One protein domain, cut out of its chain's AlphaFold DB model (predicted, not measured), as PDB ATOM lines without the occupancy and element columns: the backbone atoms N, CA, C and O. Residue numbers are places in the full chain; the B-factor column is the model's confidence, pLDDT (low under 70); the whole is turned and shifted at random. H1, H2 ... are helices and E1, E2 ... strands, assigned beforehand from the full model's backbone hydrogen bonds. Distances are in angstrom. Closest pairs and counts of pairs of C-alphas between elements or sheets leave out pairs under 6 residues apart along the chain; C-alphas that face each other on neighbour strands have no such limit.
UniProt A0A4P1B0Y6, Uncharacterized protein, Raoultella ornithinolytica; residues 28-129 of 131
ATOM      1  N   GLU A  28     137.716 227.074 276.598       58.34
ATOM      2  CA  GLU A  28     138.336 225.906 277.219       58.34
ATOM      3  C   GLU A  28     137.285 225.109 277.996       58.34
ATOM      4  O   GLU A  28     136.570 225.645 278.853       58.34
ATOM      5  N   GLN A  29     137.148 223.832 277.631       66.38
ATOM      6  CA  GLN A  29     136.254 222.919 278.322       66.38
ATOM      7  C   GLN A  29     136.766 222.809 279.752       66.38
ATOM      8  O   GLN A  29     137.767 222.149 279.992       66.38
ATOM      9  N   SER A  30     136.098 223.506 280.664       76.25
ATOM     10  CA  SER A  30     136.399 223.496 282.090       76.25
ATOM     11  C   SER A  30     135.292 222.782 282.851       76.25
ATOM     12  O   SER A  30     134.139 222.809 282.409       76.25
ATOM     13  N   LEU A  31     135.582 222.196 284.011       78.25
ATOM     14  CA  LEU A  31     134.591 221.476 284.817       78.25
ATOM     15  C   LEU A  31     133.290 222.274 285.007       78.25
ATOM     16  O   LEU A  31     132.194 221.766 284.774       78.25
ATOM     17  N   LEU A  32     133.396 223.556 285.366       79.38
ATOM     18  CA  LEU A  32     132.239 224.422 285.610       79.38
ATOM     19  C   LEU A  32     131.374 224.639 284.362       79.38
ATOM     20  O   LEU A  32     130.160 224.805 284.488       79.38
ATOM     21  N   SER A  33     131.965 224.584 283.164       76.50
ATOM     22  CA  SER A  33     131.219 224.694 281.905       76.50
ATOM     23  C   SER A  33     130.241 223.531 281.695       76.50
ATOM     24  O   SER A  33     129.271 223.672 280.946       76.50
ATOM     25  N   PHE A  34     130.447 222.407 282.390       77.00
ATOM     26  CA  PHE A  34     129.585 221.225 282.368       77.00
ATOM     27  C   PHE A  34     128.531 221.203 283.479       77.00
ATOM     28  O   PHE A  34     127.785 220.227 283.567       77.00
ATOM     29  N   LYS A  35     128.434 222.244 284.321       74.12
ATOM     30  CA  LYS A  35     127.482 222.273 285.439       74.12
ATOM     31  C   LYS A  35     126.041 222.151 284.934       74.12
ATOM     32  O   LYS A  35     125.548 223.013 284.213       74.12
ATOM     33  N   GLN A  36     125.362 221.084 285.346       66.81
ATOM     34  CA  GLN A  36     123.967 220.787 285.014       66.81
ATOM     35  C   GLN A  36     123.196 220.443 286.298       66.81
ATOM     36  O   GLN A  36     123.792 220.009 287.282       66.81
ATOM     37  N   LYS A  37     121.879 220.699 286.320       57.62
ATOM     38  CA  LYS A  37     121.053 220.560 287.538       57.62
ATOM     39  C   LYS A  37     120.762 219.100 287.918       57.62
ATOM     40  O   LYS A  37     120.666 218.814 289.101       57.62
ATOM     41  N   SER A  38     120.646 218.211 286.934       52.19
ATOM     42  CA  SER A  38     120.586 216.745 287.052       52.19
ATOM     43  C   SER A  38     120.370 216.198 285.647       52.19
ATOM     44  O   SER A  38     119.627 216.835 284.894       52.19
ATOM     45  N   VAL A  39     120.925 215.040 285.289       59.31
ATOM     46  CA  VAL A  39     120.686 214.503 283.946       59.31
ATOM     47  C   VAL A  39     120.442 213.009 283.957       59.31
ATOM     48  O   VAL A  39     121.177 212.253 284.582       59.31
ATOM     49  N   ARG A  40     119.398 212.592 283.237       61.38
ATOM     50  CA  ARG A  40     119.176 211.194 282.894       61.38
ATOM     51  C   ARG A  40     120.130 210.847 281.760       61.38
ATOM     52  O   ARG A  40     119.955 211.323 280.645       61.38
ATOM     53  N   ALA A  41     121.142 210.051 282.065       68.31
ATOM     54  CA  ALA A  41     122.128 209.638 281.086       68.31
ATOM     55  C   ALA A  41     121.711 208.312 280.433       68.31
ATOM     56  O   ALA A  41     121.235 207.403 281.111       68.31
ATOM     57  N   LEU A  42     121.890 208.207 279.119       70.31
ATOM     58  CA  LEU A  42     121.689 206.980 278.354       70.31
ATOM     59  C   LEU A  42     123.044 206.315 278.139       70.31
ATOM     60  O   LEU A  42     123.968 206.959 277.636       70.31
ATOM     61  N   SER A  43     123.182 205.044 278.516       78.44
ATOM     62  CA  SER A  43     124.434 204.332 278.276       78.44
ATOM     63  C   SER A  43     124.660 204.113 276.789       78.44
ATOM     64  O   SER A  43     123.749 203.725 276.058       78.44
ATOM     65  N   LEU A  44     125.903 204.289 276.351       77.31
ATOM     66  CA  LEU A  44     126.301 203.928 274.995       77.31
ATOM     67  C   LEU A  44     126.417 202.407 274.801       77.31
ATOM     68  O   LEU A  44     126.427 201.956 273.661       77.31
ATOM     69  N   SER A  45     126.472 201.604 275.874       68.81
ATOM     70  CA  SER A  45     126.516 200.135 275.779       68.81
ATOM     71  C   SER A  45     125.145 199.476 275.581       68.81
ATOM     72  O   SER A  45     125.081 198.257 275.469       68.81
ATOM     73  N   GLY A  46     124.060 200.257 275.514       59.22
ATOM     74  CA  GLY A  46     122.702 199.760 275.259       59.22
ATOM     75  C   GLY A  46     121.900 199.373 276.505       59.22
ATOM     76  O   GLY A  46     120.688 199.211 276.399       59.22
ATOM     77  N   ASP A  47     122.532 199.302 277.678       60.53
ATOM     78  CA  ASP A  47     121.844 199.071 278.951       60.53
ATOM     79  C   ASP A  47     121.407 200.405 279.574       60.53
ATOM     80  O   ASP A  47     122.175 201.368 279.593       60.53
ATOM     81  N   GLU A  48     120.197 200.496 280.132       52.81
ATOM     82  CA  GLU A  48     119.801 201.668 280.925       52.81
ATOM     83  C   GLU A  48     120.606 201.709 282.236       52.81
ATOM     84  O   GLU A  48     120.159 201.264 283.289       52.81
ATOM     85  N   THR A  49     121.822 202.252 282.190       61.94
ATOM     86  CA  THR A  49     122.577 202.597 283.395       61.94
ATOM     87  C   THR A  49     122.350 204.070 283.701       61.94
ATOM     88  O   THR A  49     122.772 204.953 282.958       61.94
ATOM     89  N   SER A  50     121.654 204.354 284.801       65.06
ATOM     90  CA  SER A  50     121.469 205.724 285.272       65.06
ATOM     91  C   SER A  50     122.785 206.256 285.845       65.06
ATOM     92  O   SER A  50     123.244 205.770 286.878       65.06
ATOM     93  N   LEU A  51     123.377 207.264 285.205       74.81
ATOM     94  CA  LEU A  51     124.449 208.064 285.800       74.81
ATOM     95  C   LEU A  51     123.831 209.277 286.490       74.81
ATOM     96  O   LEU A  51     123.280 210.149 285.822       74.81
ATOM     97  N   ASN A  52     123.966 209.369 287.811       77.56
ATOM     98  CA  ASN A  52     123.700 210.619 288.510       77.56
ATOM     99  C   ASN A  52     125.006 211.416 288.610       77.56
ATOM    100  O   ASN A  52     125.853 211.108 289.446       77.56
ATOM    101  N   PHE A  53     125.176 212.400 287.728       81.62
ATOM    102  CA  PHE A  53     126.352 213.266 287.683       81.62
ATOM    103  C   PHE A  53     125.981 214.691 288.094       81.62
ATOM    104  O   PHE A  53     125.116 215.316 287.476       81.62
ATOM    105  N   GLN A  54     126.662 215.225 289.106       85.00
ATOM    106  CA  GLN A  54     126.447 216.589 289.582       85.00
ATOM    107  C   GLN A  54     127.777 217.280 289.878       85.00
ATOM    108  O   GLN A  54     128.634 216.733 290.561       85.00
ATOM    109  N   ILE A  55     127.930 218.519 289.416       85.75
ATOM    110  CA  ILE A  55     129.067 219.375 289.775       85.75
ATOM    111  C   ILE A  55     128.652 220.250 290.955       85.75
ATOM    112  O   ILE A  55     127.760 221.097 290.825       85.75
ATOM    113  N   VAL A  56     129.286 220.029 292.106       85.44
ATOM    114  CA  VAL A  56     128.998 220.750 293.354       85.44
ATOM    115  C   VAL A  56     129.734 222.085 293.350       85.44
ATOM    116  O   VAL A  56     129.115 223.146 293.474       85.44
ATOM    117  N   ASP A  57     131.042 222.034 293.112       84.19
ATOM    118  CA  ASP A  57     131.941 223.186 293.078       84.19
ATOM    119  C   ASP A  57     133.013 223.017 291.979       84.19
ATOM    120  O   ASP A  57     132.848 222.230 291.050       84.19
ATOM    121  N   ASN A  58     134.089 223.805 292.030       83.69
ATOM    122  CA  ASN A  58     135.160 223.801 291.030       83.69
ATOM    123  C   ASN A  58     136.094 222.580 291.088       83.69
ATOM    124  O   ASN A  58     136.913 222.417 290.187       83.69
ATOM    125  N   LYS A  59     136.011 221.750 292.128       88.19
ATOM    126  CA  LYS A  59     136.859 220.568 292.326       88.19
ATOM    127  C   LYS A  59     136.084 219.335 292.769       88.19
ATOM    128  O   LYS A  59     136.663 218.258 292.816       88.19
ATOM    129  N   THR A  60     134.804 219.453 293.083       86.88
ATOM    130  CA  THR A  60     133.996 218.360 293.613       86.88
ATOM    131  C   THR A  60     132.878 218.020 292.646       86.88
ATOM    132  O   THR A  60     132.015 218.849 292.331       86.88
ATOM    133  N   ILE A  61     132.867 216.762 292.223       88.12
ATOM    134  CA  ILE A  61     131.772 216.157 291.472       88.12
ATOM    135  C   ILE A  61     131.146 215.040 292.299       88.12
ATOM    136  O   ILE A  61     131.816 214.393 293.098       88.12
ATOM    137  N   LEU A  62     129.858 214.803 292.103       85.75
ATOM    138  CA  LEU A  62     129.155 213.644 292.626       85.75
ATOM    139  C   LEU A  62     128.870 212.702 291.465       85.75
ATOM    140  O   LEU A  62     128.282 213.116 290.463       85.75
ATOM    141  N   ILE A  63     129.262 211.442 291.622       81.25
ATOM    142  CA  ILE A  63     128.874 210.343 290.739       81.25
ATOM    143  C   ILE A  63     128.062 209.367 291.575       81.25
ATOM    144  O   ILE A  63     128.565 208.832 292.558       81.25
ATOM    145  N   ASN A  64     126.795 209.157 291.220       79.38
ATOM    146  CA  ASN A  64     125.871 208.308 291.977       79.38
ATOM    147  C   ASN A  64     125.816 208.683 293.470       79.38
ATOM    148  O   ASN A  64     125.758 207.819 294.339       79.38
ATOM    149  N   ASN A  65     125.829 209.993 293.752       82.81
ATOM    150  CA  ASN A  65     125.883 210.596 295.093       82.81
ATOM    151  C   ASN A  65     127.184 210.351 295.881       82.81
ATOM    152  O   ASN A  65     127.267 210.735 297.046       82.81
ATOM    153  N   ILE A  66     128.210 209.764 295.261       83.12
ATOM    154  CA  ILE A  66     129.531 209.585 295.866       83.12
ATOM    155  C   ILE A  66     130.421 210.767 295.457       83.12
ATOM    156  O   ILE A  66     130.563 211.028 294.258       83.12
ATOM    157  N   PRO A  67     131.021 211.497 296.416       87.38
ATOM    158  CA  PRO A  67     131.904 212.611 296.109       87.38
ATOM    159  C   PRO A  67     133.240 212.135 295.543       87.38
ATOM    160  O   PRO A  67     133.931 211.312 296.142       87.38
ATOM    161  N   ALA A  68     133.630 212.723 294.416       88.19
ATOM    162  CA  ALA A  68     134.939 212.574 293.809       88.19
ATOM    163  C   ALA A  68     135.601 213.953 293.671       88.19
ATOM    164  O   ALA A  68     135.035 214.895 293.111       88.19
ATOM    165  N   VAL A  69     136.810 214.070 294.220       91.12
ATOM    166  CA  VAL A  69     137.591 215.310 294.248       91.12
ATOM    167  C   VAL A  69     138.562 215.309 293.075       91.12
ATOM    168  O   VAL A  69     139.458 214.465 293.018       91.12
ATOM    169  N   VAL A  70     138.391 216.259 292.160       91.25
ATOM    170  CA  VAL A  70     139.254 216.527 291.008       91.25
ATOM    171  C   VAL A  70     140.621 216.993 291.500       91.25
ATOM    172  O   VAL A  70     140.759 218.028 292.157       91.25
ATOM    173  N   LYS A  71     141.643 216.199 291.184       92.62
ATOM    174  CA  LYS A  71     143.053 216.484 291.460       92.62
ATOM    175  C   LYS A  71     143.712 217.189 290.285       92.62
ATOM    176  O   LYS A  71     144.505 218.102 290.499       92.62
ATOM    177  N   SER A  72     143.390 216.757 289.070       90.00
ATOM    178  CA  SER A  72     143.920 217.323 287.836       90.00
ATOM    179  C   SER A  72     142.830 217.396 286.768       90.00
ATOM    180  O   SER A  72     141.893 216.594 286.736       90.00
ATOM    181  N   GLU A  73     142.961 218.403 285.912       91.19
ATOM    182  CA  GLU A  73     142.089 218.665 284.778       91.19
ATOM    183  C   GLU A  73     142.983 218.968 283.578       91.19
ATOM    184  O   GLU A  73     143.858 219.834 283.649       91.19
ATOM    185  N   TYR A  74     142.811 218.227 282.488       90.75
ATOM    186  CA  TYR A  74     143.573 218.439 281.260       90.75
ATOM    187  C   TYR A  74     142.777 218.007 280.039       90.75
ATOM    188  O   TYR A  74     141.853 217.207 280.119       90.75
ATOM    189  N   THR A  75     143.150 218.517 278.869       90.31
ATOM    190  CA  THR A  75     142.522 218.105 277.613       90.31
ATOM    191  C   THR A  75     143.321 216.979 276.967       90.31
ATOM    192  O   THR A  75     144.523 217.118 276.747       90.31
ATOM    193  N   LYS A  76     142.650 215.887 276.595       91.12
ATOM    194  CA  LYS A  76     143.227 214.816 275.770       91.12
ATOM    195  C   LYS A  76     142.407 214.651 274.496       91.12
ATOM    196  O   LYS A  76     141.179 214.653 274.522       91.12
ATOM    197  N   LYS A  77     143.088 214.494 273.362       89.88
ATOM    198  CA  LYS A  77     142.438 214.107 272.107       89.88
ATOM    199  C   LYS A  77     142.228 212.595 272.114       89.88
ATOM    200  O   LYS A  77     143.208 211.865 272.195       89.88
ATOM    201  N   LEU A  78     140.973 212.161 272.032       87.81
ATOM    202  CA  LEU A  78     140.592 210.754 271.933       87.81
ATOM    203  C   LEU A  78     140.163 210.435 270.500       87.81
ATOM    204  O   LEU A  78     139.393 211.185 269.880       87.81
ATOM    205  N   THR A  79     140.693 209.343 269.955       87.81
ATOM    206  CA  THR A  79     140.335 208.852 268.616       87.81
ATOM    207  C   THR A  79     139.168 207.871 268.690       87.81
ATOM    208  O   THR A  79     138.782 207.411 269.759       87.81
ATOM    209  N   THR A  80     138.581 207.535 267.540       83.81
ATOM    210  CA  THR A  80     137.502 206.538 267.450       83.81
ATOM    211  C   THR A  80     137.919 205.139 267.908       83.81
ATOM    212  O   THR A  80     137.050 204.337 268.211       83.81
ATOM    213  N   GLU A  81     139.220 204.841 267.958       84.56
ATOM    214  CA  GLU A  81     139.748 203.552 268.430       84.56
ATOM    215  C   GLU A  81     139.766 203.458 269.963       84.56
ATOM    216  O   GLU A  81     139.615 202.376 270.520       84.56
ATOM    217  N   GLU A  82     139.923 204.593 270.652       81.12
ATOM    218  CA  GLU A  82     139.919 204.681 272.121       81.12
ATOM    219  C   GLU A  82     138.500 204.848 272.702       81.12
ATOM    220  O   GLU A  82     138.314 204.807 273.920       81.12
ATOM    221  N   LEU A  83     137.502 205.084 271.846       85.12
ATOM    222  CA  LEU A  83     136.140 205.458 272.221       85.12
ATOM    223  C   LEU A  83     135.141 204.349 271.873       85.12
ATOM    224  O   LEU A  83     135.280 203.690 270.843       85.12
ATOM    225  N   PRO A  84     134.083 204.151 272.678       83.94
ATOM    226  CA  PRO A  84     133.010 203.244 272.302       83.94
ATOM    227  C   PRO A  84     132.206 203.792 271.118       83.94
ATOM    228  O   PRO A  84     132.168 204.998 270.849       83.94
ATOM    229  N   SER A  85     131.480 202.892 270.454       82.06
ATOM    230  CA  SER A  85     130.526 203.269 269.410       82.06
ATOM    231  C   SER A  85     129.515 204.292 269.944       82.06
ATOM    232  O   SER A  85     128.919 204.103 270.999       82.06
ATOM    233  N   GLY A  86     129.335 205.392 269.211       82.00
ATOM    234  CA  GLY A  86     128.421 206.480 269.575       82.00
ATOM    235  C   GLY A  86     129.064 207.671 270.295       82.00
ATOM    236  O   GLY A  86     128.435 208.729 270.351       82.00
ATOM    237  N   ALA A  87     130.307 207.557 270.782       86.06
ATOM    238  CA  ALA A  87     131.056 208.690 271.331       86.06
ATOM    239  C   ALA A  87     131.843 209.431 270.221       86.06
ATOM    240  O   ALA A  87     132.568 208.797 269.451       86.06
ATOM    241  N   PRO A  88     131.732 210.768 270.102       88.06
ATOM    242  CA  PRO A  88     132.385 211.523 269.032       88.06
ATOM    243  C   PRO A  88     133.885 211.708 269.290       88.06
ATOM    244  O   PRO A  88     134.286 212.086 270.386       88.06
ATOM    245  N   SER A  89     134.737 211.541 268.282       88.62
ATOM    246  CA  SER A  89     136.182 211.767 268.434       88.62
ATOM    247  C   SER A  89     136.550 213.245 268.663       88.62
ATOM    248  O   SER A  89     135.738 214.169 268.530       88.62
ATOM    249  N   GLY A  90     137.800 213.499 269.054       88.88
ATOM    250  CA  GLY A  90     138.373 214.841 269.202       88.88
ATOM    251  C   GLY A  90     138.807 215.148 270.631       88.88
ATOM    252  O   GLY A  90     139.117 214.241 271.390       88.88
ATOM    253  N   SER A  91     138.865 216.430 270.990       89.81
ATOM    254  CA  SER A  91     139.282 216.854 272.332       89.81
ATOM    255  C   SER A  91     138.204 216.555 273.373       89.81
ATOM    256  O   SER A  91     137.031 216.877 273.144       89.81
ATOM    257  N   TYR A  92     138.630 215.938 274.472       90.88
ATOM    258  CA  TYR A  92     137.868 215.662 275.683       90.88
ATOM    259  C   TYR A  92     138.559 216.323 276.867       90.88
ATOM    260  O   TYR A  92     139.789 216.305 276.960       90.88
ATOM    261  N   LEU A  93     137.756 216.838 277.787       91.56
ATOM    262  CA  LEU A  93     138.207 217.185 279.118       91.56
ATOM    263  C   LEU A  93     138.388 215.909 279.938       91.56
ATOM    264  O   LEU A  93     137.446 215.136 280.091       91.56
ATOM    265  N   ILE A  94     139.586 215.693 280.458       92.50
ATOM    266  CA  ILE A  94     139.907 214.590 281.352       92.50
ATOM    267  C   ILE A  94     139.978 215.128 282.774       92.50
ATOM    268  O   ILE A  94     140.697 216.088 283.051       92.50
ATOM    269  N   LEU A  95     139.232 214.486 283.663       90.94
ATOM    270  CA  LEU A  95     139.224 214.748 285.092       90.94
ATOM    271  C   LEU A  95     139.827 213.542 285.796       90.94
ATOM    272  O   LEU A  95     139.229 212.462 285.806       90.94
ATOM    273  N   GLU A  96     140.987 213.725 286.413       90.88
ATOM    274  CA  GLU A  96     141.507 212.736 287.350       90.88
ATOM    275  C   GLU A  96     141.065 213.124 288.744       90.88
ATOM    276  O   GLU A  96     141.418 214.179 289.278       90.88
ATOM    277  N   THR A  97     140.275 212.250 289.345       89.56
ATOM    278  CA  THR A  97     139.807 212.417 290.712       89.56
ATOM    279  C   THR A  97     140.550 211.472 291.653       89.56
ATOM    280  O   THR A  97     141.385 210.665 291.250       89.56
ATOM    281  N   ASN A  98     140.253 211.556 292.945       87.19
ATOM    282  CA  ASN A  98     140.701 210.573 293.928       87.19
ATOM    283  C   ASN A  98     140.167 209.148 293.682       87.19
ATOM    284  O   ASN A  98     140.779 208.210 294.182       87.19
ATOM    285  N   SER A  99     139.064 208.991 292.945       84.19
ATOM    286  CA  SER A  99     138.349 207.712 292.820       84.19
ATOM    287  C   SER A  99     138.159 207.245 291.376       84.19
ATOM    288  O   SER A  99     138.006 206.052 291.131       84.19
ATOM    289  N   TYR A 100     138.199 208.163 290.414       85.75
ATOM    290  CA  TYR A 100     137.816 207.932 289.022       85.75
ATOM    291  C   TYR A 100     138.638 208.781 288.050       85.75
ATOM    292  O   TYR A 100     138.999 209.916 288.367       85.75
ATOM    293  N   ILE A 101     138.851 208.268 286.840       88.62
ATOM    294  CA  ILE A 101     139.282 209.055 285.679       88.62
ATOM    295  C   ILE A 101     138.088 209.188 284.741       88.62
ATOM    296  O   ILE A 101     137.518 208.178 284.324       88.62
ATOM    297  N   ILE A 102     137.702 210.421 284.421       89.19
ATOM    298  CA  ILE A 102     136.484 210.721 283.662       89.19
ATOM    299  C   ILE A 102     136.842 211.542 282.429       89.19
ATOM    300  O   ILE A 102     137.576 212.518 282.532       89.19
ATOM    301  N   ALA A 103     136.293 211.173 281.278       90.81
ATOM    302  CA  ALA A 103     136.305 211.979 280.067       90.81
ATOM    303  C   ALA A 103     134.965 212.688 279.886       90.81
ATOM    304  O   ALA A 103     133.910 212.072 280.013       90.81
ATOM    305  N   MET A 104     135.003 213.966 279.533       89.88
ATOM    306  CA  MET A 104     133.823 214.776 279.262       89.88
ATOM    307  C   MET A 104     133.981 215.519 277.943       89.88
ATOM    308  O   MET A 104     135.048 216.042 277.630       89.88
ATOM    309  N   LYS A 105     132.908 215.581 277.158       89.31
ATOM    310  CA  LYS A 105     132.876 216.358 275.919       89.31
ATOM    311  C   LYS A 105     131.474 216.835 275.611       89.31
ATOM    312  O   LYS A 105     130.533 216.050 275.609       89.31
ATOM    313  N   ARG A 106     131.342 218.108 275.252       85.69
ATOM    314  CA  ARG A 106     130.119 218.629 274.637       85.69
ATOM    315  C   ARG A 106     130.240 218.542 273.118       85.69
ATOM    316  O   ARG A 106     131.257 218.943 272.552       85.69
ATOM    317  N   SER A 107     129.229 217.989 272.458       82.19
ATOM    318  CA  SER A 107     129.173 217.908 270.998       82.19
ATOM    319  C   SER A 107     127.738 218.127 270.526       82.19
ATOM    320  O   SER A 107     126.851 217.311 270.783       82.19
ATOM    321  N   GLY A 108     127.517 219.266 269.865       82.00
ATOM    322  CA  GLY A 108     126.174 219.751 269.553       82.00
ATOM    323  C   GLY A 108     125.377 220.002 270.832       82.00
ATOM    324  O   GLY A 108     125.866 220.656 271.752       82.00
ATOM    325  N   GLU A 109     124.172 219.440 270.889       78.50
ATOM    326  CA  GLU A 109     123.259 219.546 272.035       78.50
ATOM    327  C   GLU A 109     123.531 218.507 273.133       78.50
ATOM    328  O   GLU A 109     122.957 218.599 274.211       78.50
ATOM    329  N   ASN A 110     124.426 217.541 272.887       82.38
ATOM    330  CA  ASN A 110     124.665 216.428 273.805       82.38
ATOM    331  C   ASN A 110     125.963 216.608 274.599       82.38
ATOM    332  O   ASN A 110     126.965 217.144 274.104       82.38
ATOM    333  N   THR A 111     125.970 216.084 275.820       85.31
ATOM    334  CA  THR A 111     127.171 215.919 276.640       85.31
ATOM    335  C   THR A 111     127.514 214.439 276.743       85.31
ATOM    336  O   THR A 111     126.691 213.610 277.102       85.31
ATOM    337  N   TYR A 112     128.752 214.093 276.435       86.38
ATOM    338  CA  TYR A 112     129.272 212.740 276.553       86.38
ATOM    339  C   TYR A 112     130.140 212.668 277.800       86.38
ATOM    340  O   TYR A 112     131.035 213.498 277.967       86.38
ATOM    341  N   ILE A 113     129.863 211.695 278.664       88.00
ATOM    342  CA  ILE A 113     130.633 211.432 279.882       88.00
ATOM    343  C   ILE A 113     131.077 209.973 279.849       88.00
ATOM    344  O   ILE A 113     130.251 209.078 279.706       88.00
ATOM    345  N   GLY A 114     132.376 209.731 279.977       87.88
ATOM    346  CA  GLY A 114     132.966 208.398 280.026       87.88
ATOM    347  C   GLY A 114     133.731 208.185 281.318       87.88
ATOM    348  O   GLY A 114     134.638 208.951 281.624       87.88
ATOM    349  N   LEU A 115     133.409 207.131 282.062       86.19
ATOM    350  CA  LEU A 115     134.259 206.613 283.125       86.19
ATOM    351  C   LEU A 115     135.379 205.790 282.478       86.19
ATOM    352  O   LEU A 115     135.136 204.684 282.004       86.19
ATOM    353  N   ILE A 116     136.591 206.341 282.413       83.38
ATOM    354  CA  ILE A 116     137.748 205.690 281.777       83.38
ATOM    355  C   ILE A 116     138.407 204.689 282.723       83.38
ATOM    356  O   ILE A 116     138.918 203.668 282.280       83.38
ATOM    357  N   LYS A 117     138.460 205.000 284.019       81.31
ATOM    358  CA  LYS A 117     139.043 204.098 285.012       81.31
ATOM    359  C   LYS A 117     138.393 204.311 286.368       81.31
ATOM    360  O   LYS A 117     138.284 205.449 286.825       81.31
ATOM    361  N   ASN A 118     138.026 203.217 287.027       79.69
ATOM    362  CA  ASN A 118     137.723 203.215 288.450       79.69
ATOM    363  C   ASN A 118     139.021 202.923 289.227       79.69
ATOM    364  O   ASN A 118     139.647 201.881 289.047       79.69
ATOM    365  N   LEU A 119     139.465 203.885 290.039       76.75
ATOM    366  CA  LEU A 119     140.691 203.789 290.844       76.75
ATOM    367  C   LEU A 119     140.457 203.076 292.182       76.75
ATOM    368  O   LEU A 119     141.416 202.706 292.851       76.75
ATOM    369  N   VAL A 120     139.195 202.907 292.581       74.38
ATOM    370  CA  VAL A 120     138.787 202.192 293.799       74.38
ATOM    371  C   VAL A 120     138.604 200.700 293.513       74.38
ATOM    372  O   VAL A 120     138.901 199.867 294.365       74.38
ATOM    373  N   ASN A 121     138.136 200.357 292.311       68.88
ATOM    374  CA  ASN A 121     137.908 198.986 291.874       68.88
ATOM    375  C   ASN A 121     138.348 198.807 290.412       68.88
ATOM    376  O   ASN A 121     137.619 199.168 289.490       68.88
ATOM    377  N   GLU A 122     139.525 198.219 290.194       61.31
ATOM    378  CA  GLU A 122     140.109 198.047 288.851       61.31
ATOM    379  C   GLU A 122     139.353 197.039 287.958       61.31
ATOM    380  O   GLU A 122     139.685 196.898 286.784       61.31
ATOM    381  N   GLY A 123     138.335 196.346 288.485       56.09
ATOM    382  CA  GLY A 123     137.516 195.391 287.732       56.09
ATOM    383  C   GLY A 123     136.360 196.002 286.929       56.09
ATOM    384  O   GLY A 123     135.719 195.286 286.157       56.09
ATOM    385  N   GLU A 124     136.055 197.292 287.099       58.97
ATOM    386  CA  GLU A 124     134.964 197.938 286.361       58.97
ATOM    387  C   GLU A 124     135.387 198.346 284.944       58.97
ATOM    388  O   GLU A 124     136.395 199.020 284.732       58.97
ATOM    389  N   LYS A 125     134.579 197.932 283.961       64.44
ATOM    390  CA  LYS A 125     134.736 198.305 282.549       64.44
ATOM    391  C   LYS A 125     134.526 199.806 282.355       64.44
ATOM    392  O   LYS A 125     133.834 200.452 283.136       64.44
ATOM    393  N   ASN A 126     135.034 200.333 281.245       74.62
ATOM    394  CA  ASN A 126     134.772 201.712 280.849       74.62
ATOM    395  C   ASN A 126     133.284 201.872 280.525       74.62
ATOM    396  O   ASN A 126     132.802 201.303 279.544       74.62
ATOM    397  N   ILE A 127     132.560 202.647 281.329       79.31
ATOM    398  CA  ILE A 127     131.139 202.923 281.102       79.31
ATOM    399  C   ILE A 127     131.006 204.322 280.521       79.31
ATOM    400  O   ILE A 127     131.631 205.267 280.999       79.31
ATOM    401  N   TRP A 128     130.202 204.451 279.472       85.06
ATOM    402  CA  TRP A 128     130.001 205.712 278.776       85.06
ATOM    403  C   TRP A 128     128.533 206.056 278.679       85.06
ATOM    404  O   TRP A 128     127.694 205.195 278.417       85.06
ATOM    405  N   TRP A 129     128.255 207.342 278.821       83.81
ATOM    406  CA  TRP A 129     126.921 207.893 278.785       83.81
ATOM    407  C   TRP A 129     126.825 209.087 277.848       83.81
ATOM    408  O   TRP A 129     127.765 209.872 277.689       83.81
TER     409      TRP A 129
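Overview. This is residues 28 to 129 of the 131 residues of an uncharacterized protein of Raoultella ornithinolytica (UniProt A0A4P1B0Y6). One strongly twisted sheet of seven antiparallel strands curls like part of a barrel, open between its edge strands E1 and E7, and the loop of residues 35 to 52 passes along that open side. The long strand E3 bends sharply, and short helix H1 packs on the sheet, beside the strands. The 102 printed residues hold one named helix and seven named strands, H1 then E1 to E7 along the chain, and the sheet keeps the order E1 to E7. The class is mostly strand; the whole is compact, with a radius of gyration of the C-alphas of 12.5 A and spans of 31 by 30 by 25 A.

Arrangement. Start at H1, residues 31 to 34, on the sheet at a height of 6.0 A, over none of its strands; it is too short for any O i to N i+4 pair. Next find E1, residues 53 to 55, whose N 54 is 3.0 A from O 62 of E2, residues 60 to 63. N 61 is 3.0 A from O 68 of E3, residues 66 to 78, which bends by 83 degrees at residue 75. In E4, residues 90 to 97, N 94 is 2.7 A from O 74. In E5, residues 100 to 107, N 104 is 2.8 A from O 93. In E6, residues 110 to 118, N 112 is 2.8 A from O 105. In E7, residues 127 to 129, N 129 is 2.8 A from O 113. These strands make a meander, each the antiparallel neighbour of the one before; E1 and E7 are apart.

Along the chain. Find C-alpha 31 at (134.591, 221.476, 284.817), where H1 begins. E3 runs 26.4 A, E4 21.7 A, E5 22.3 A and E6 23.7 A; E7 ends at C-alpha 129, (126.921, 207.893, 278.785).

Size, cuts and confidence. The C-alphas of Gly 108 and Asn 121 are farthest apart, 32.7 A. The printed part has no cut; the links H1 to E1 and E3 to E4 are long. Look for pLDDT under 70 at residues 28 to 29, 36 to 41, 45 to 50 and 121 to 125.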